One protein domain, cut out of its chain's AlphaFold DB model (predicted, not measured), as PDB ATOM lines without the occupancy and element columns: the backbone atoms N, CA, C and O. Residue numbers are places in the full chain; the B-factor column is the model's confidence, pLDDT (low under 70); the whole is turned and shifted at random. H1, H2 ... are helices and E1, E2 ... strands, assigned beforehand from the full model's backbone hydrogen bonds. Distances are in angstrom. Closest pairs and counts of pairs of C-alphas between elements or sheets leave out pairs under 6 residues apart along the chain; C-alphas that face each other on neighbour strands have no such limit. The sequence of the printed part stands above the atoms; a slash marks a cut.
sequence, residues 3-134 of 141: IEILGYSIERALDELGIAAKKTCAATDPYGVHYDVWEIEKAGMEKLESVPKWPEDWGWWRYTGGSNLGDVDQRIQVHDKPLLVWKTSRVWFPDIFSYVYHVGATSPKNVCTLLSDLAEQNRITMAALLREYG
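What this domain is: This is residues 3 to 134 of the 141 residues of an uncharacterized protein of Butyricicoccus sp. 1XD8-22 (UniProt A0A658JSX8). A strongly twisted four-stranded sheet, with H1 and H2 beside and over it, fills one end of an elongated body, and the hairpin E5 and E6 makes the other end. H3, H4 and H5 pack crosswise between them, H4 and H5 covering one face of the large sheet. The printed part has 132 residues, in the order E1, H1, E2, E3, H2, E4, E5, E6, H3, H4, H5; the large sheet is antiparallel, in the order E2, E3, E1, E4. The class is mixed, helices and strands; the whole is compact, with a radius of gyration of the C-alphas of 15.0 A and spans of 45 by 27 by 22 A.

How they stand to each other: E1, residues 3 to 8, and E3, residues 34 to 41, are inner strands, with N 5 and O 38 2.9 A apart. E2, residues 21 to 28, forms a hairpin with E3, with N 24 and O 37 at 2.8 A, and bends by 56 degrees at residue 24. E4, residues 60 to 62, is the other edge strand, with N 6 and O 62 at 2.9 A. Two split strand-helix-strand units, in which a third strand lies between the two joined through a helix, have right-handed crossovers: E1, H1, E2, with H1 at residues 11 to 16, and E3, H2, E4, with H2 at residues 42 to 49. H4, residues 108 to 121, and H5, residues 126 to 133, are on the same face of the sheet, opposite to H1. The closest C-alphas of H5 and E2, Cys 25 and Ala 127, are 5.2 A apart. H4 touches H5 about perpendicular, at 85 degrees, with residues 115 to 120 alone; C-alphas 119 and 126 are closest, at 5.3 A. H3, residues 96 to 102, touches H4 at a steep tilt of 65 degrees, opposite ways, with C-alphas 100 and 114 closest at 6.5 A. In the hairpin of E5, residues 74 to 78, and E6, residues 81 to 85, N 78 and O 81 are 2.8 A apart. In the five helices every O i to N i+4 pair is within hydrogen-bond range.

Where its parts are: E1 begins at C-alpha 3, (205.279, 310.332, 229.535). E2 is 20.3 A long, E3 22.9 A and H4 19.9 A. H5 ends at C-alpha 133, (198.259, 295.479, 217.438).

The domain as a whole: The two farthest C-alphas, those of Gly 18 and Ser 89, are 45.7 A apart. The link from E4 to E5, of 11 residues, is long. The printed part has no cut, and no printed residue is under 70 in pLDDT.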
ATOM      1  N   ILE A   3     206.299 311.185 228.920       93.81
ATOM      2  CA  ILE A   3     205.279 310.332 229.535       93.81
ATOM      3  C   ILE A   3     204.165 310.146 228.509       93.81
ATOM      4  O   ILE A   3     203.719 311.128 227.916       93.81
ATOM      5  N   GLU A   4     203.729 308.906 228.300       95.19
ATOM      6  CA  GLU A   4     202.533 308.616 227.509       95.19
ATOM      7  C   GLU A   4     201.315 308.514 228.429       95.19
ATOM      8  O   GLU A   4     201.331 307.786 229.420       95.19
ATOM      9  N   ILE A   5     200.257 309.241 228.083       95.62
ATOM     10  CA  ILE A   5     198.949 309.153 228.734       95.62
ATOM     11  C   ILE A   5     197.912 308.655 227.728       95.62
ATOM     12  O   ILE A   5     198.021 308.926 226.530       95.62
ATOM     13  N   LEU A   6     196.899 307.946 228.222       95.81
ATOM     14  CA  LEU A   6     195.720 307.570 227.444       95.81
ATOM     15  C   LEU A   6     194.597 308.559 227.748       95.81
ATOM     16  O   LEU A   6     194.359 308.867 228.916       95.81
ATOM     17  N   GLY A   7     193.875 309.033 226.745       94.44
ATOM     18  CA  GLY A   7     192.762 309.945 226.966       94.44
ATOM     19  C   GLY A   7     191.739 309.945 225.848       94.44
ATOM     20  O   GLY A   7     191.872 309.240 224.853       94.44
ATOM     21  N   TYR A   8     190.711 310.758 226.037       93.50
ATOM     22  CA  TYR A   8     189.662 311.007 225.059       93.50
ATOM     23  C   TYR A   8     189.184 312.445 225.213       93.50
ATOM     24  O   TYR A   8     188.827 312.854 226.324       93.50
ATOM     25  N   SER A   9     189.153 313.191 224.104       94.19
ATOM     26  CA  SER A   9     188.689 314.584 224.060       94.19
ATOM     27  C   SER A   9     189.385 315.495 225.091       94.19
ATOM     28  O   SER A   9     188.750 316.358 225.701       94.19
ATOM     29  N   ILE A  10     190.683 315.270 225.323       95.88
ATOM     30  CA  ILE A  10     191.491 315.957 226.347       95.88
ATOM     31  C   ILE A  10     192.116 317.270 225.833       95.88
ATOM     32  O   ILE A  10     192.691 318.028 226.608       95.88
ATOM     33  N   GLU A  11     192.011 317.570 224.536       96.12
ATOM     34  CA  GLU A  11     192.640 318.720 223.868       96.12
ATOM     35  C   GLU A  11     192.400 320.034 224.618       96.12
ATOM     36  O   GLU A  11     193.343 320.747 224.950       96.12
ATOM     37  N   ARG A  12     191.143 320.303 224.986       96.50
ATOM     38  CA  ARG A  12     190.787 321.513 225.731       96.50
ATOM     39  C   ARG A  12     191.490 321.597 227.083       96.50
ATOM     40  O   ARG A  12     191.931 322.671 227.466       96.50
ATOM     41  N   ALA A  13     191.606 320.487 227.808       97.38
ATOM     42  CA  ALA A  13     192.297 320.487 229.093       97.38
ATOM     43  C   ALA A  13     193.795 320.764 228.924       97.38
ATOM     44  O   ALA A  13     194.387 321.475 229.732       97.38
ATOM     45  N   LEU A  14     194.407 320.223 227.865       97.44
ATOM     46  CA  LEU A  14     195.809 320.482 227.538       97.44
ATOM     47  C   LEU A  14     196.033 321.969 227.223       97.44
ATOM     48  O   LEU A  14     196.988 322.552 227.739       97.44
ATOM     49  N   ASP A  15     195.129 322.585 226.461       97.25
ATOM     50  CA  ASP A  15     195.185 324.008 226.115       97.25
ATOM     51  C   ASP A  15     194.996 324.912 227.345       97.25
ATOM     52  O   ASP A  15     195.837 325.769 227.618       97.25
ATOM     53  N   GLU A  16     193.943 324.685 228.139       97.25
ATOM     54  CA  GLU A  16     193.606 325.483 229.334       97.25
ATOM     55  C   GLU A  16     194.698 325.404 230.415       97.25
ATOM     56  O   GLU A  16     194.975 326.377 231.120       97.25
ATOM     57  N   LEU A  17     195.364 324.252 230.539       97.12
ATOM     58  CA  LEU A  17     196.478 324.061 231.472       97.12
ATOM     59  C   LEU A  17     197.831 324.507 230.884       97.12
ATOM     60  O   LEU A  17     198.854 324.490 231.586       97.12
ATOM     61  N   GLY A  18     197.879 324.894 229.605       97.25
ATOM     62  CA  GLY A  18     199.109 325.240 228.894       97.25
ATOM     63  C   GLY A  18     200.124 324.095 228.924       97.25
ATOM     64  O   GLY A  18     201.276 324.284 229.338       97.25
ATOM     65  N   ILE A  19     199.676 322.883 228.602       97.69
ATOM     66  CA  ILE A  19     200.494 321.670 228.559       97.69
ATOM     67  C   ILE A  19     200.939 321.439 227.120       97.69
ATOM     68  O   ILE A  19     200.129 321.183 226.235       97.69
ATOM     69  N   ALA A  20     202.252 321.468 226.893       95.56
ATOM     70  CA  ALA A  20     202.815 321.015 225.630       95.56
ATOM     71  C   ALA A  20     202.610 319.497 225.500       95.56
ATOM     72  O   ALA A  20     203.183 318.715 226.264       95.56
ATOM     73  N   ALA A  21     201.786 319.098 224.537       96.62
ATOM     74  CA  ALA A  21     201.417 317.712 224.300       96.62
ATOM     75  C   ALA A  21     201.450 317.387 222.806       96.62
ATOM     76  O   ALA A  21     201.153 318.229 221.958       96.62
ATOM     77  N   LYS A  22     201.785 316.141 222.478       96.69
ATOM     78  CA  LYS A  22     201.753 315.625 221.109       96.69
ATOM     79  C   LYS A  22     200.894 314.371 221.055       96.69
ATOM     80  O   LYS A  22     201.250 313.370 221.670       96.69
ATOM     81  N   LYS A  23     199.812 314.388 220.271       96.69
ATOM     82  CA  LYS A  23     199.053 313.170 219.957       96.69
ATOM     83  C   LYS A  23     199.946 312.238 219.139       96.69
ATOM     84  O   LYS A  23     200.431 312.618 218.071       96.69
ATOM     85  N   THR A  24     200.225 311.045 219.652       96.06
ATOM     86  CA  THR A  24     201.111 310.070 219.002       96.06
ATOM     87  C   THR A  24     200.321 308.963 218.319       96.06
ATOM     88  O   THR A  24     200.725 308.509 217.249       96.06
ATOM     89  N   CYS A  25     199.197 308.532 218.879       94.50
ATOM     90  CA  CYS A  25     198.366 307.476 218.313       94.50
ATOM     91  C   CYS A  25     196.896 307.744 218.632       94.50
ATOM     92  O   CYS A  25     196.592 308.354 219.651       94.50
ATOM     93  N   ALA A  26     196.014 307.272 217.757       93.50
ATOM     94  CA  ALA A  26     194.589 307.177 218.003       93.50
ATOM     95  C   ALA A  26     194.147 305.762 217.624       93.50
ATOM     96  O   ALA A  26     194.581 305.233 216.594       93.50
ATOM     97  N   ALA A  27     193.322 305.144 218.457       92.31
ATOM     98  CA  ALA A  27     192.819 303.798 218.252       92.31
ATOM     99  C   ALA A  27     191.371 303.704 218.731       92.31
ATOM    100  O   ALA A  27     190.973 304.369 219.686       92.31
ATOM    101  N   THR A  28     190.593 302.861 218.068       91.38
ATOM    102  CA  THR A  28     189.205 302.588 218.437       91.38
ATOM    103  C   THR A  28     189.093 301.113 218.782       91.38
ATOM    104  O   THR A  28     189.677 300.268 218.103       91.38
ATOM    105  N   ASP A  29     188.390 300.797 219.864       89.94
ATOM    106  CA  ASP A  29     188.149 299.409 220.245       89.94
ATOM    107  C   ASP A  29     187.029 298.759 219.397       89.94
ATOM    108  O   ASP A  29     186.315 299.448 218.660       89.94
ATOM    109  N   PRO A  30     186.815 297.435 219.513       87.69
ATOM    110  CA  PRO A  30     185.735 296.738 218.807       87.69
ATOM    111  C   PRO A  30     184.307 297.208 219.136       87.69
ATOM    112  O   PRO A  30     183.363 296.798 218.463       87.69
ATOM    113  N   TYR A  31     184.123 298.031 220.171       87.38
ATOM    114  CA  TYR A  31     182.836 298.579 220.598       87.38
ATOM    115  C   TYR A  31     182.648 300.048 220.181       87.38
ATOM    116  O   TYR A  31     181.627 300.649 220.519       87.38
ATOM    117  N   GLY A  32     183.596 300.628 219.439       87.81
ATOM    118  CA  GLY A  32     183.538 302.013 218.974       87.81
ATOM    119  C   GLY A  32     184.023 303.050 219.992       87.81
ATOM    120  O   GLY A  32     183.830 304.246 219.771       87.81
ATOM    121  N   VAL A  33     184.646 302.638 221.100       88.31
ATOM    122  CA  VAL A  33     185.241 303.563 222.074       88.31
ATOM    123  C   VAL A  33     186.578 304.055 221.544       88.31
ATOM    124  O   VAL A  33     187.461 303.264 221.210       88.31
ATOM    125  N   HIS A  34     186.724 305.374 221.483       91.19
ATOM    126  CA  HIS A  34     187.916 306.032 220.972       91.19
ATOM    127  C   HIS A  34     188.934 306.320 222.080       91.19
ATOM    128  O   HIS A  34     188.577 306.764 223.174       91.19
ATOM    129  N   TYR A  35     190.207 306.117 221.753       92.69
ATOM    130  CA  TYR A  35     191.348 306.315 222.629       92.69
ATOM    131  C   TYR A  35     192.458 307.067 221.897       92.69
ATOM    132  O   TYR A  35     192.914 306.640 220.838       92.69
ATOM    133  N   ASP A  36     192.958 308.130 222.515       95.25
ATOM    134  CA  ASP A  36     194.140 308.857 222.076       95.25
ATOM    135  C   ASP A  36     195.312 308.602 223.025       95.25
ATOM    136  O   ASP A  36     195.165 308.653 224.249       95.25
ATOM    137  N   VAL A  37     196.500 308.400 222.459       96.25
ATOM    138  CA  VAL A  37     197.764 308.432 223.197       96.25
ATOM    139  C   VAL A  37     198.419 309.785 222.995       96.25
ATOM    140  O   VAL A  37     198.644 310.224 221.862       96.25
ATOM    141  N   TRP A  38     198.762 310.422 224.108       97.44
ATOM    142  CA  TRP A  38     199.439 311.708 224.135       97.44
ATOM    143  C   TRP A  38     200.789 311.582 224.812       97.44
ATOM    144  O   TRP A  38     200.908 310.990 225.879       97.44
ATOM    145  N   GLU A  39     201.796 312.183 224.199       97.19
ATOM    146  CA  GLU A  39     203.115 312.362 224.783       97.19
ATOM    147  C   GLU A  39     203.184 313.743 225.442       97.19
ATOM    148  O   GLU A  39     202.980 314.761 224.775       97.19
ATOM    149  N   ILE A  40     203.479 313.768 226.741       96.88
ATOM    150  CA  ILE A  40     203.637 314.984 227.545       96.88
ATOM    151  C   ILE A  40     204.966 314.970 228.304       96.88
ATOM    152  O   ILE A  40     205.604 313.928 228.493       96.88
ATOM    153  N   GLU A  41     205.390 316.136 228.776       96.06
ATOM    154  CA  GLU A  41     206.507 316.239 229.715       96.06
ATOM    155  C   GLU A  41     206.058 316.039 231.166       96.06
ATOM    156  O   GLU A  41     204.886 316.210 231.503       96.06
ATOM    157  N   LYS A  42     207.015 315.755 232.061       94.56
ATOM    158  CA  LYS A  42     206.761 315.615 233.505       94.56
ATOM    159  C   LYS A  42     206.021 316.823 234.100       94.56
ATOM    160  O   LYS A  42     205.079 316.632 234.857       94.56
ATOM    161  N   ALA A  43     206.389 318.044 233.712       95.56
ATOM    162  CA  ALA A  43     205.692 319.251 234.165       95.56
ATOM    163  C   ALA A  43     204.223 319.296 233.695       95.56
ATOM    164  O   ALA A  43     203.363 319.839 234.382       95.56
ATOM    165  N   GLY A  44     203.918 318.707 232.534       96.50
ATOM    166  CA  GLY A  44     202.547 318.529 232.060       96.50
ATOM    167  C   GLY A  44     201.765 317.536 232.915       96.50
ATOM    168  O   GLY A  44     200.622 317.803 233.269       96.50
ATOM    169  N   MET A  45     202.402 316.430 233.306       95.62
ATOM    170  CA  MET A  45     201.806 315.435 234.201       95.62
ATOM    171  C   MET A  45     201.458 316.047 235.565       95.62
ATOM    172  O   MET A  45     200.329 315.917 236.023       95.62
ATOM    173  N   GLU A  46     202.391 316.794 236.164       95.44
ATOM    174  CA  GLU A  46     202.179 317.486 237.446       95.44
ATOM    175  C   GLU A  46     200.990 318.460 237.374       95.44
ATOM    176  O   GLU A  46     200.179 318.528 238.298       95.44
ATOM    177  N   LYS A  47     200.827 319.170 236.247       97.06
ATOM    178  CA  LYS A  47     199.657 320.027 236.005       97.06
ATOM    179  C   LYS A  47     198.357 319.228 235.942       97.06
ATOM    180  O   LYS A  47     197.396 319.633 236.590       97.06
ATOM    181  N   LEU A  48     198.321 318.111 235.212       96.31
ATOM    182  CA  LEU A  48     197.133 317.252 235.120       96.31
ATOM    183  C   LEU A  48     196.724 316.692 236.490       96.31
ATOM    184  O   LEU A  48     195.545 316.729 236.839       96.31
ATOM    185  N   GLU A  49     197.689 316.211 237.275       94.75
ATOM    186  CA  GLU A  49     197.462 315.663 238.623       94.75
ATOM    187  C   GLU A  49     197.038 316.732 239.637       94.75
ATOM    188  O   GLU A  49     196.325 316.428 240.593       94.75
ATOM    189  N   SER A  50     197.446 317.989 239.429       95.75
ATOM    190  CA  SER A  50     197.116 319.105 240.321       95.75
ATOM    191  C   SER A  50     195.656 319.560 240.247       95.75
ATOM    192  O   SER A  50     195.223 320.317 241.114       95.75
ATOM    193  N   VAL A  51     194.888 319.116 239.242       96.00
ATOM    194  CA  VAL A  51     193.486 319.513 239.055       96.00
ATOM    195  C   VAL A  51     192.607 318.788 240.087       96.00
ATOM    196  O   VAL A  51     192.374 317.586 239.954       96.00
ATOM    197  N   PRO A  52     192.054 319.485 241.100       92.19
ATOM    198  CA  PRO A  52     191.360 318.824 242.208       92.19
ATOM    199  C   PRO A  52     189.994 318.259 241.803       92.19
ATOM    200  O   PRO A  52     189.558 317.231 242.320       92.19
ATOM    201  N   LYS A  53     189.304 318.934 240.876       95.44
ATOM    202  CA  LYS A  53     188.045 318.485 240.281       95.44
ATOM    203  C   LYS A  53     188.160 318.618 238.773       95.44
ATOM    204  O   LYS A  53     188.173 319.733 238.259       95.44
ATOM    205  N   TRP A  54     188.241 317.481 238.092       94.94
ATOM    206  CA  TRP A  54     188.292 317.440 236.637       94.94
ATOM    207  C   TRP A  54     186.962 317.945 236.044       94.94
ATOM    208  O   TRP A  54     185.916 317.394 236.404       94.94
ATOM    209  N   PRO A  55     186.962 318.992 235.199       95.50
ATOM    210  CA  PRO A  55     185.750 319.479 234.541       95.50
ATOM    211  C   PRO A  55     185.120 318.421 233.624       95.50
ATOM    212  O   PRO A  55     185.815 317.640 232.981       95.50
ATOM    213  N   GLU A  56     183.789 318.390 233.558       92.62
ATOM    214  CA  GLU A  56     183.052 317.386 232.769       92.62
ATOM    215  C   GLU A  56     183.263 317.551 231.255       92.62
ATOM    216  O   GLU A  56     183.215 316.579 230.505       92.62
ATOM    217  N   ASP A  57     183.546 318.774 230.807       94.38
ATOM    218  CA  ASP A  57     183.771 319.153 229.411       94.38
ATOM    219  C   ASP A  57     185.251 319.104 228.988       94.38
ATOM    220  O   ASP A  57     185.602 319.555 227.897       94.38
ATOM    221  N   TRP A  58     186.124 318.555 229.839       95.88
ATOM    222  CA  TRP A  58     187.563 318.378 229.592       95.88
ATOM    223  C   TRP A  58     187.927 316.958 229.135       95.88
ATOM    224  O   TRP A  58     189.104 316.591 229.096       95.88
ATOM    225  N   GLY A  59     186.923 316.135 228.826       94.69
ATOM    226  CA  GLY A  59     187.131 314.740 228.458       94.69
ATOM    227  C   GLY A  59     187.690 313.933 229.627       94.69
ATOM    228  O   GLY A  59     187.344 314.169 230.786       94.69
ATOM    229  N   TRP A  60     188.561 312.964 229.351       94.12
ATOM    230  CA  TRP A  60     189.231 312.201 230.402       94.12
ATOM    231  C   TRP A  60     190.644 311.787 230.000       94.12
ATOM    232  O   TRP A  60     190.971 311.669 228.822       94.12
ATOM    233  N   TRP A  61     191.477 311.524 231.009       95.19
ATOM    234  CA  TRP A  61     192.844 311.045 230.834       95.19
ATOM    235  C   TRP A  61     193.234 310.050 231.921       95.19
ATOM    236  O   TRP A  61     192.675 310.068 233.021       95.19
ATOM    237  N   ARG A  62     194.176 309.160 231.623       94.19
ATOM    238  CA  ARG A  62     194.724 308.169 232.545       94.19
ATOM    239  C   ARG A  62     196.210 307.960 232.279       94.19
ATOM    240  O   ARG A  62     196.678 308.011 231.145       94.19
ATOM    241  N   TYR A  63     196.911 307.681 233.364       91.94
ATOM    242  CA  TYR A  63     198.291 307.234 233.408       91.94
ATOM    243  C   TYR A  63     198.414 306.231 234.551       91.94
ATOM    244  O   TYR A  63     197.659 306.288 235.527       91.94
ATOM    245  N   THR A  64     199.350 305.305 234.429       83.00
ATOM    246  CA  THR A  64     199.582 304.244 235.405       83.00
ATOM    247  C   THR A  64     201.013 303.743 235.268       83.00
ATOM    248  O   THR A  64     201.543 303.670 234.162       83.00
ATOM    249  N   GLY A  65     201.639 303.392 236.388       74.50
ATOM    250  CA  GLY A  65     203.008 302.867 236.416       74.50
ATOM    251  C   GLY A  65     203.099 301.340 236.355       74.50
ATOM    252  O   GLY A  65     204.107 300.800 236.783       74.50
ATOM    253  N   GLY A  66     202.028 300.651 235.944       75.88
ATOM    254  CA  GLY A  66     201.964 299.184 235.891       75.88
ATOM    255  C   GLY A  66     200.614 298.609 236.326       75.88
ATOM    256  O   GLY A  66     199.741 299.344 236.804       75.88
ATOM    257  N   SER A  67     200.434 297.301 236.137       82.69
ATOM    258  CA  SER A  67     199.278 296.523 236.594       82.69
ATOM    259  C   SER A  67     199.663 295.558 237.722       82.69
ATOM    260  O   SER A  67     200.832 295.303 237.988       82.69
ATOM    261  N   ASN A  68     198.656 294.973 238.376       84.25
ATOM    262  CA  ASN A  68     198.870 293.941 239.396       84.25
ATOM    263  C   ASN A  68     198.868 292.513 238.809       84.25
ATOM    264  O   ASN A  68     198.709 291.554 239.564       84.25
ATOM    265  N   LEU A  69     198.983 292.354 237.484       88.50
ATOM    266  CA  LEU A  69     198.955 291.041 236.821       88.50
ATOM    267  C   LEU A  69     200.300 290.302 236.855       88.50
ATOM    268  O   LEU A  69     200.343 289.121 236.518       88.50
ATOM    269  N   GLY A  70     201.370 290.966 237.294       91.81
ATOM    270  CA  GLY A  70     202.717 290.402 237.301       91.81
ATOM    271  C   GLY A  70     203.322 290.334 235.901       91.81
ATOM    272  O   GLY A  70     202.957 291.108 235.010       91.81
ATOM    273  N   ASP A  71     204.258 289.406 235.721       95.44
ATOM    274  CA  ASP A  71     205.046 289.305 234.497       95.44
ATOM    275  C   ASP A  71     204.291 288.577 233.373       95.44
ATOM    276  O   ASP A  71     203.600 287.578 233.594       95.44
ATOM    277  N   VAL A  72     204.463 289.056 232.143       96.31
ATOM    278  CA  VAL A  72     204.035 288.362 230.929       96.31
ATOM    279  C   VAL A  72     204.910 287.126 230.690       96.31
ATOM    280  O   VAL A  72     206.138 287.182 230.742       96.31
ATOM    281  N   ASP A  73     204.283 285.988 230.401       96.56
ATOM    282  CA  ASP A  73     204.958 284.684 230.335       96.56
ATOM    283  C   ASP A  73     204.572 283.849 229.103       96.56
ATOM    284  O   ASP A  73     205.133 282.775 228.873       96.56
ATOM    285  N   GLN A  74     203.655 284.345 228.269       96.62
ATOM    286  CA  GLN A  74     203.104 283.604 227.139       96.62
ATOM    287  C   GLN A  74     203.208 284.404 225.840       96.62
ATOM    288  O   GLN A  74     202.823 285.565 225.781       96.62
ATOM    289  N   ARG A  75     203.687 283.781 224.756       97.44
ATOM    290  CA  ARG A  75     203.606 284.369 223.408       97.44
ATOM    291  C   ARG A  75     202.347 283.889 222.701       97.44
ATOM    292  O   ARG A  75     202.147 282.682 222.564       97.44
ATOM    293  N   ILE A  76     201.541 284.826 222.222       97.25
ATOM    294  CA  ILE A  76     200.348 284.559 221.409       97.25
ATOM    295  C   ILE A  76     200.375 285.407 220.138       97.25
ATOM    296  O   ILE A  76     201.238 286.269 219.985       97.25
ATOM    297  N   GLN A  77     199.429 285.171 219.234       97.06
ATOM    298  CA  GLN A  77     199.204 286.028 218.073       97.06
ATOM    299  C   GLN A  77     198.162 287.111 218.394       97.06
ATOM    300  O   GLN A  77     197.085 286.811 218.904       97.06
ATOM    301  N   VAL A  78     198.464 288.367 218.089       96.06
ATOM    302  CA  VAL A  78     197.521 289.490 218.147       96.06
ATOM    303  C   VAL A  78     197.659 290.258 216.842       96.06
ATOM    304  O   VAL A  78     198.778 290.616 216.484       96.06
ATOM    305  N   HIS A  79     196.560 290.481 216.117       90.75
ATOM    306  CA  HIS A  79     196.598 291.142 214.802       90.75
ATOM    307  C   HIS A  79     197.674 290.519 213.878       90.75
ATOM    308  O   HIS A  79     198.503 291.206 213.282       90.75
ATOM    309  N   ASP A  80     197.712 289.180 213.852       89.12
ATOM    310  CA  ASP A  80     198.647 288.343 213.078       89.12
ATOM    311  C   ASP A  80     200.144 288.552 213.366       89.12
ATOM    312  O   ASP A  80     201.011 288.114 212.603       89.12
ATOM    313  N   LYS A  81     200.463 289.189 214.495       94.44
ATOM    314  CA  LYS A  81     201.829 289.376 214.979       94.44
ATOM    315  C   LYS A  81     202.013 288.730 216.350       94.44
ATOM    316  O   LYS A  81     201.114 288.774 217.191       94.44
ATOM    317  N   PRO A  82     203.200 288.174 216.640       96.62
ATOM    318  CA  PRO A  82     203.490 287.655 217.965       96.62
ATOM    319  C   PRO A  82     203.575 288.796 218.990       96.62
ATOM    320  O   PRO A  82     204.222 289.812 218.734       96.62
ATOM    321  N   LEU A  83     202.990 288.596 220.170       97.88
ATOM    322  CA  LEU A  83     203.083 289.495 221.324       97.88
ATOM    323  C   LEU A  83     203.311 288.671 222.599       97.88
ATOM    324  O   LEU A  83     202.746 287.581 222.735       97.88
ATOM    325  N   LEU A  84     204.156 289.159 223.512       97.94
ATOM    326  CA  LEU A  84     204.334 288.554 224.833       97.94
ATOM    327  C   LEU A  84     203.262 289.112 225.774       97.94
ATOM    328  O   LEU A  84     203.112 290.324 225.884       97.94
ATOM    329  N   VAL A  85     202.496 288.242 226.416       97.69
ATOM    330  CA  VAL A  85     201.275 288.594 227.139       97.69
ATOM    331  C   VAL A  85     201.144 287.813 228.448       97.69
ATOM    332  O   VAL A  85     201.842 286.818 228.661       97.69
ATOM    333  N   TRP A  86     200.218 288.227 229.314       96.88
ATOM    334  CA  TRP A  86     199.826 287.434 230.480       96.88
ATOM    335  C   TRP A  86     199.071 286.178 230.064       96.88
ATOM    336  O   TRP A  86     198.312 286.181 229.083       96.88
ATOM    337  N   LYS A  87     199.241 285.133 230.873       94.44
ATOM    338  CA  LYS A  87     198.648 283.815 230.680       94.44
ATOM    339  C   LYS A  87     197.171 283.849 230.281       94.44
ATOM    340  O   LYS A  87     196.320 284.409 230.970       94.44
ATOM    341  N   THR A  88     196.856 283.158 229.192       95.00
ATOM    342  CA  THR A  88     195.503 283.000 228.649       95.00
ATOM    343  C   THR A  88     195.329 281.614 228.025       95.00
ATOM    344  O   THR A  88     196.281 280.978 227.572       95.00
ATOM    345  N   SER A  89     194.087 281.124 227.984       94.44
ATOM    346  CA  SER A  89     193.738 279.876 227.297       94.44
ATOM    347  C   SER A  89     193.689 280.008 225.771       94.44
ATOM    348  O   SER A  89     193.631 278.993 225.077       94.44
ATOM    349  N   ARG A  90     193.690 281.234 225.231       95.69
ATOM    350  CA  ARG A  90     193.629 281.494 223.788       95.69
ATOM    351  C   ARG A  90     195.025 281.695 223.207       95.69
ATOM    352  O   ARG A  90     195.904 282.251 223.851       95.69
ATOM    353  N   VAL A  91     195.211 281.270 221.961       95.94
ATOM    354  CA  VAL A  91     196.485 281.419 221.230       95.94
ATOM    355  C   VAL A  91     196.477 282.581 220.234       95.94
ATOM    356  O   VAL A  91     197.522 282.906 219.673       95.94
ATOM    357  N   TRP A  92     195.311 283.196 220.006       96.94
ATOM    358  CA  TRP A  92     195.131 284.294 219.060       96.94
ATOM    359  C   TRP A  92     194.014 285.256 219.497       96.94
ATOM    360  O   TRP A  92     192.992 284.810 220.033       96.94
ATOM    361  N   PHE A  93     194.200 286.551 219.227       96.31
ATOM    362  CA  PHE A  93     193.173 287.598 219.280       96.31
ATOM    363  C   PHE A  93     193.225 288.476 218.022       96.31
ATOM    364  O   PHE A  93     194.312 288.704 217.487       96.31
ATOM    365  N   PRO A  94     192.078 289.014 217.571       94.69
ATOM    366  CA  PRO A  94     192.042 289.883 216.394       94.69
ATOM    367  C   PRO A  94     192.792 291.201 216.611       94.69
ATOM    368  O   PRO A  94     193.418 291.706 215.687       94.69
ATOM    369  N   ASP A  95     192.768 291.731 217.832       95.62
ATOM    370  CA  ASP A  95     193.383 293.004 218.191       95.62
ATOM    371  C   ASP A  95     193.706 293.066 219.695       95.62
ATOM    372  O   ASP A  95     193.290 292.213 220.491       95.62
ATOM    373  N   ILE A  96     194.460 294.089 220.086       96.56
ATOM    374  CA  ILE A  96     194.936 294.278 221.455       96.56
ATOM    375  C   ILE A  96     193.813 294.591 222.446       96.56
ATOM    376  O   ILE A  96     193.893 294.148 223.592       96.56
ATOM    377  N   PHE A  97     192.751 295.288 222.026       95.69
ATOM    378  CA  PHE A  97     191.599 295.575 222.883       95.69
ATOM    379  C   PHE A  97     190.838 294.292 223.206       95.69
ATOM    380  O   PHE A  97     190.547 294.023 224.369       95.69
ATOM    381  N   SER A  98     190.617 293.439 222.204       95.25
ATOM    382  CA  SER A  98     190.041 292.104 222.383       95.25
ATOM    383  C   SER A  98     190.827 291.265 223.400       95.25
ATOM    384  O   SER A  98     190.225 290.552 224.210       95.25
ATOM    385  N   TYR A  99     192.162 291.367 223.398       96.19
ATOM    386  CA  TYR A  99     193.004 290.717 224.405       96.19
ATOM    387  C   TYR A  99     192.830 291.334 225.802       96.19
ATOM    388  O   TYR A  99     192.520 290.608 226.748       96.19
ATOM    389  N   VAL A 100     192.976 292.653 225.967       95.00
ATOM    390  CA  VAL A 100     192.866 293.266 227.308       95.00
ATOM    391  C   VAL A 100     191.456 293.119 227.897       95.00
ATOM    392  O   VAL A 100     191.315 292.936 229.108       95.00
ATOM    393  N   TYR A 101     190.409 293.075 227.066       95.06
ATOM    394  CA  TYR A 101     189.045 292.735 227.487       95.06
ATOM    395  C   TYR A 101     188.913 291.297 227.957       95.06
ATOM    396  O   TYR A 101     188.275 291.051 228.981       95.06
ATOM    397  N   HIS A 102     189.568 290.356 227.282       94.75
ATOM    398  CA  HIS A 102     189.614 288.971 227.735       94.75
ATOM    399  C   HIS A 102     190.285 288.819 229.108       94.75
ATOM    400  O   HIS A 102     189.850 287.993 229.907       94.75
ATOM    401  N   VAL A 103     191.295 289.640 229.402       92.88
ATOM    402  CA  VAL A 103     191.986 289.669 230.704       92.88
ATOM    403  C   VAL A 103     191.177 290.415 231.784       92.88
ATOM    404  O   VAL A 103     191.492 290.332 232.968       92.88
ATOM    405  N   GLY A 104     190.081 291.088 231.411       89.12
ATOM    406  CA  GLY A 104     189.128 291.708 232.341       89.12
ATOM    407  C   GLY A 104     189.188 293.237 232.418       89.12
ATOM    408  O   GLY A 104     188.583 293.833 233.314       89.12
ATOM    409  N   ALA A 105     189.886 293.912 231.503       90.31
ATOM    410  CA  ALA A 105     189.983 295.371 231.491       90.31
ATOM    411  C   ALA A 105     188.763 296.057 230.857       90.31
ATOM    412  O   ALA A 105     188.856 296.616 229.780       90.31
ATOM    413  N   THR A 106     187.616 296.078 231.533       85.06
ATOM    414  CA  THR A 106     186.363 296.634 230.970       85.06
ATOM    415  C   THR A 106     186.123 298.124 231.242       85.06
ATOM    416  O   THR A 106     185.092 298.661 230.850       85.06
ATOM    417  N   SER A 107     187.045 298.814 231.922       88.00
ATOM    418  CA  SER A 107     186.946 300.256 232.190       88.00
ATOM    419  C   SER A 107     188.132 301.009 231.583       88.00
ATOM    420  O   SER A 107     189.227 300.447 231.560       88.00
ATOM    421  N   PRO A 108     187.990 302.293 231.193       85.88
ATOM    422  CA  PRO A 108     189.098 303.071 230.624       85.88
ATOM    423  C   PRO A 108     190.350 303.101 231.508       85.88
ATOM    424  O   PRO A 108     191.475 303.084 231.012       85.88
ATOM    425  N   LYS A 109     190.162 303.089 232.836       87.62
ATOM    426  CA  LYS A 109     191.262 302.972 233.798       87.62
ATOM    427  C   LYS A 109     191.998 301.645 233.625       87.62
ATOM    428  O   LYS A 109     193.208 301.657 233.450       87.62
ATOM    429  N   ASN A 110     191.276 300.526 233.644       91.50
ATOM    430  CA  ASN A 110     191.889 299.206 233.521       91.50
ATOM    431  C   ASN A 110     192.510 299.001 232.132       91.50
ATOM    432  O   ASN A 110     193.571 298.397 232.041       91.50
ATOM    433  N   VAL A 111     191.892 299.536 231.072       93.19
ATOM    434  CA  VAL A 111     192.444 299.506 229.707       93.19
ATOM    435  C   VAL A 111     193.784 300.233 229.665       93.19
ATOM    436  O   VAL A 111     194.776 299.643 229.254       93.19
ATOM    437  N   CYS A 112     193.846 301.472 230.165       93.88
ATOM    438  CA  CYS A 112     195.104 302.214 230.270       93.88
ATOM    439  C   CYS A 112     196.152 301.446 231.089       93.88
ATOM    440  O   CYS A 112     197.305 301.351 230.670       93.88
ATOM    441  N   THR A 113     195.737 300.851 232.213       93.69
ATOM    442  CA  THR A 113     196.591 300.016 233.062       93.69
ATOM    443  C   THR A 113     197.210 298.847 232.322       93.69
ATOM    444  O   THR A 113     198.432 298.706 232.350       93.69
ATOM    445  N   LEU A 114     196.408 298.049 231.624       95.25
ATOM    446  CA  LEU A 114     196.933 296.887 230.918       95.25
ATOM    447  C   LEU A 114     197.739 297.275 229.680       95.25
ATOM    448  O   LEU A 114     198.775 296.673 229.440       95.25
ATOM    449  N   LEU A 115     197.326 298.291 228.917       95.31
ATOM    450  CA  LEU A 115     198.086 298.733 227.744       95.31
ATOM    451  C   LEU A 115     199.467 299.278 228.121       95.31
ATOM    452  O   LEU A 115     200.442 298.965 227.442       95.31
ATOM    453  N   SER A 116     199.554 300.067 229.196       94.69
ATOM    454  CA  SER A 116     200.825 300.654 229.642       94.69
ATOM    455  C   SER A 116     201.797 299.576 230.119       94.69
ATOM    456  O   SER A 116     202.933 299.532 229.659       94.69
ATOM    457  N   ASP A 117     201.330 298.671 230.983       95.38
ATOM    458  CA  ASP A 117     202.154 297.587 231.530       95.38
ATOM    459  C   ASP A 117     202.590 296.601 230.433       95.38
ATOM    460  O   ASP A 117     203.762 296.254 230.296       95.38
ATOM    461  N   LEU A 118     201.667 296.229 229.544       95.88
ATOM    462  CA  LEU A 118     201.974 295.335 228.434       95.88
ATOM    463  C   LEU A 118     202.995 295.947 227.467       95.88
ATOM    464  O   LEU A 118     203.889 295.241 226.997       95.88
ATOM    465  N   ALA A 119     202.885 297.248 227.176       95.81
ATOM    466  CA  ALA A 119     203.859 297.960 226.355       95.81
ATOM    467  C   ALA A 119     205.245 297.976 227.021       95.81
ATOM    468  O   ALA A 119     206.237 297.626 226.375       95.81
ATOM    469  N   GLU A 120     205.305 298.290 228.319       95.00
ATOM    470  CA  GLU A 120     206.541 298.299 229.106       95.00
ATOM    471  C   GLU A 120     207.237 296.933 229.092       95.00
ATOM    472  O   GLU A 120     208.414 296.836 228.730       95.00
ATOM    473  N   GLN A 121     206.504 295.857 229.386       95.94
ATOM    474  CA  GLN A 121     207.065 294.505 229.420       95.94
ATOM    475  C   GLN A 121     207.484 293.995 228.029       95.94
ATOM    476  O   GLN A 121     208.435 293.217 227.911       95.94
ATOM    477  N   ASN A 122     206.853 294.489 226.956       96.75
ATOM    478  CA  ASN A 122     207.283 294.240 225.573       96.75
ATOM    479  C   ASN A 122     208.358 295.222 225.073       96.75
ATOM    480  O   ASN A 122     208.820 295.086 223.939       96.75
ATOM    481  N   ARG A 123     208.803 296.171 225.906       95.88
ATOM    482  CA  ARG A 123     209.818 297.191 225.584       95.88
ATOM    483  C   ARG A 123     209.457 298.051 224.371       95.88
ATOM    484  O   ARG A 123     210.332 298.438 223.595       95.88
ATOM    485  N   ILE A 124     208.174 298.357 224.220       95.81
ATOM    486  CA  ILE A 124     207.641 299.264 223.200       95.81
ATOM    487  C   ILE A 124     206.833 300.375 223.872       95.81
ATOM    488  O   ILE A 124     206.521 300.304 225.055       95.81
ATOM    489  N   THR A 125     206.509 301.434 223.132       95.75
ATOM    490  CA  THR A 125     205.626 302.484 223.658       95.75
ATOM    491  C   THR A 125     204.163 302.049 223.544       95.75
ATOM    492  O   THR A 125     203.825 301.221 222.694       95.75
ATOM    493  N   MET A 126     203.265 302.619 224.350       95.44
ATOM    494  CA  MET A 126     201.824 302.367 224.239       95.44
ATOM    495  C   MET A 126     201.311 302.782 222.855       95.44
ATOM    496  O   MET A 126     200.506 302.072 222.253       95.44
ATOM    497  N   ALA A 127     201.831 303.876 222.290       95.81
ATOM    498  CA  ALA A 127     201.521 304.254 220.913       95.81
ATOM    499  C   ALA A 127     201.989 303.208 219.885       95.81
ATOM    500  O   ALA A 127     201.289 302.966 218.906       95.81
ATOM    501  N   ALA A 128     203.162 302.594 220.066       96.12
ATOM    502  CA  ALA A 128     203.630 301.522 219.186       96.12
ATOM    503  C   ALA A 128     202.762 300.262 219.329       96.12
ATOM    504  O   ALA A 128     202.316 299.729 218.317       96.12
ATOM    505  N   LEU A 129     202.429 299.867 220.564       96.44
ATOM    506  CA  LEU A 129     201.524 298.751 220.848       96.44
ATOM    507  C   LEU A 129     200.180 298.932 220.123       96.44
ATOM    508  O   LEU A 129     199.741 298.041 219.399       96.44
ATOM    509  N   LEU A 130     199.548 300.100 220.254       95.38
ATOM    510  CA  LEU A 130     198.265 300.371 219.600       95.38
ATOM    511  C   LEU A 130     198.371 300.454 218.072       95.38
ATOM    512  O   LEU A 130     197.476 299.978 217.385       95.38
ATOM    513  N   ARG A 131     199.452 301.008 217.509       94.19
ATOM    514  CA  ARG A 131     199.634 301.029 216.044       94.19
ATOM    515  C   ARG A 131     199.861 299.640 215.461       94.19
ATOM    516  O   ARG A 131     199.428 299.367 214.348       94.19
ATOM    517  N   GLU A 132     200.598 298.794 216.171       94.31
ATOM    518  CA  GLU A 132     200.995 297.488 215.655       94.31
ATOM    519  C   GLU A 132     199.936 296.412 215.859       94.31
ATOM    520  O   GLU A 132     199.851 295.522 215.009       94.31
ATOM    521  N   TYR A 133     199.174 296.511 216.953       95.25
ATOM    522  CA  TYR A 133     198.259 295.479 217.438       95.25
ATOM    523  C   TYR A 133     196.827 295.985 217.677       95.25
ATOM    524  O   TYR A 133     195.958 295.186 218.019       95.25
ATOM    525  N   GLY A 134     196.553 297.285 217.528       89.75
ATOM    526  CA  GLY A 134     195.203 297.853 217.614       89.75
ATOM    527  C   GLY A 134     194.258 297.279 216.563       89.75
ATOM    528  O   GLY A 134     194.703 296.648 215.603       89.75
TER     529      GLY A 134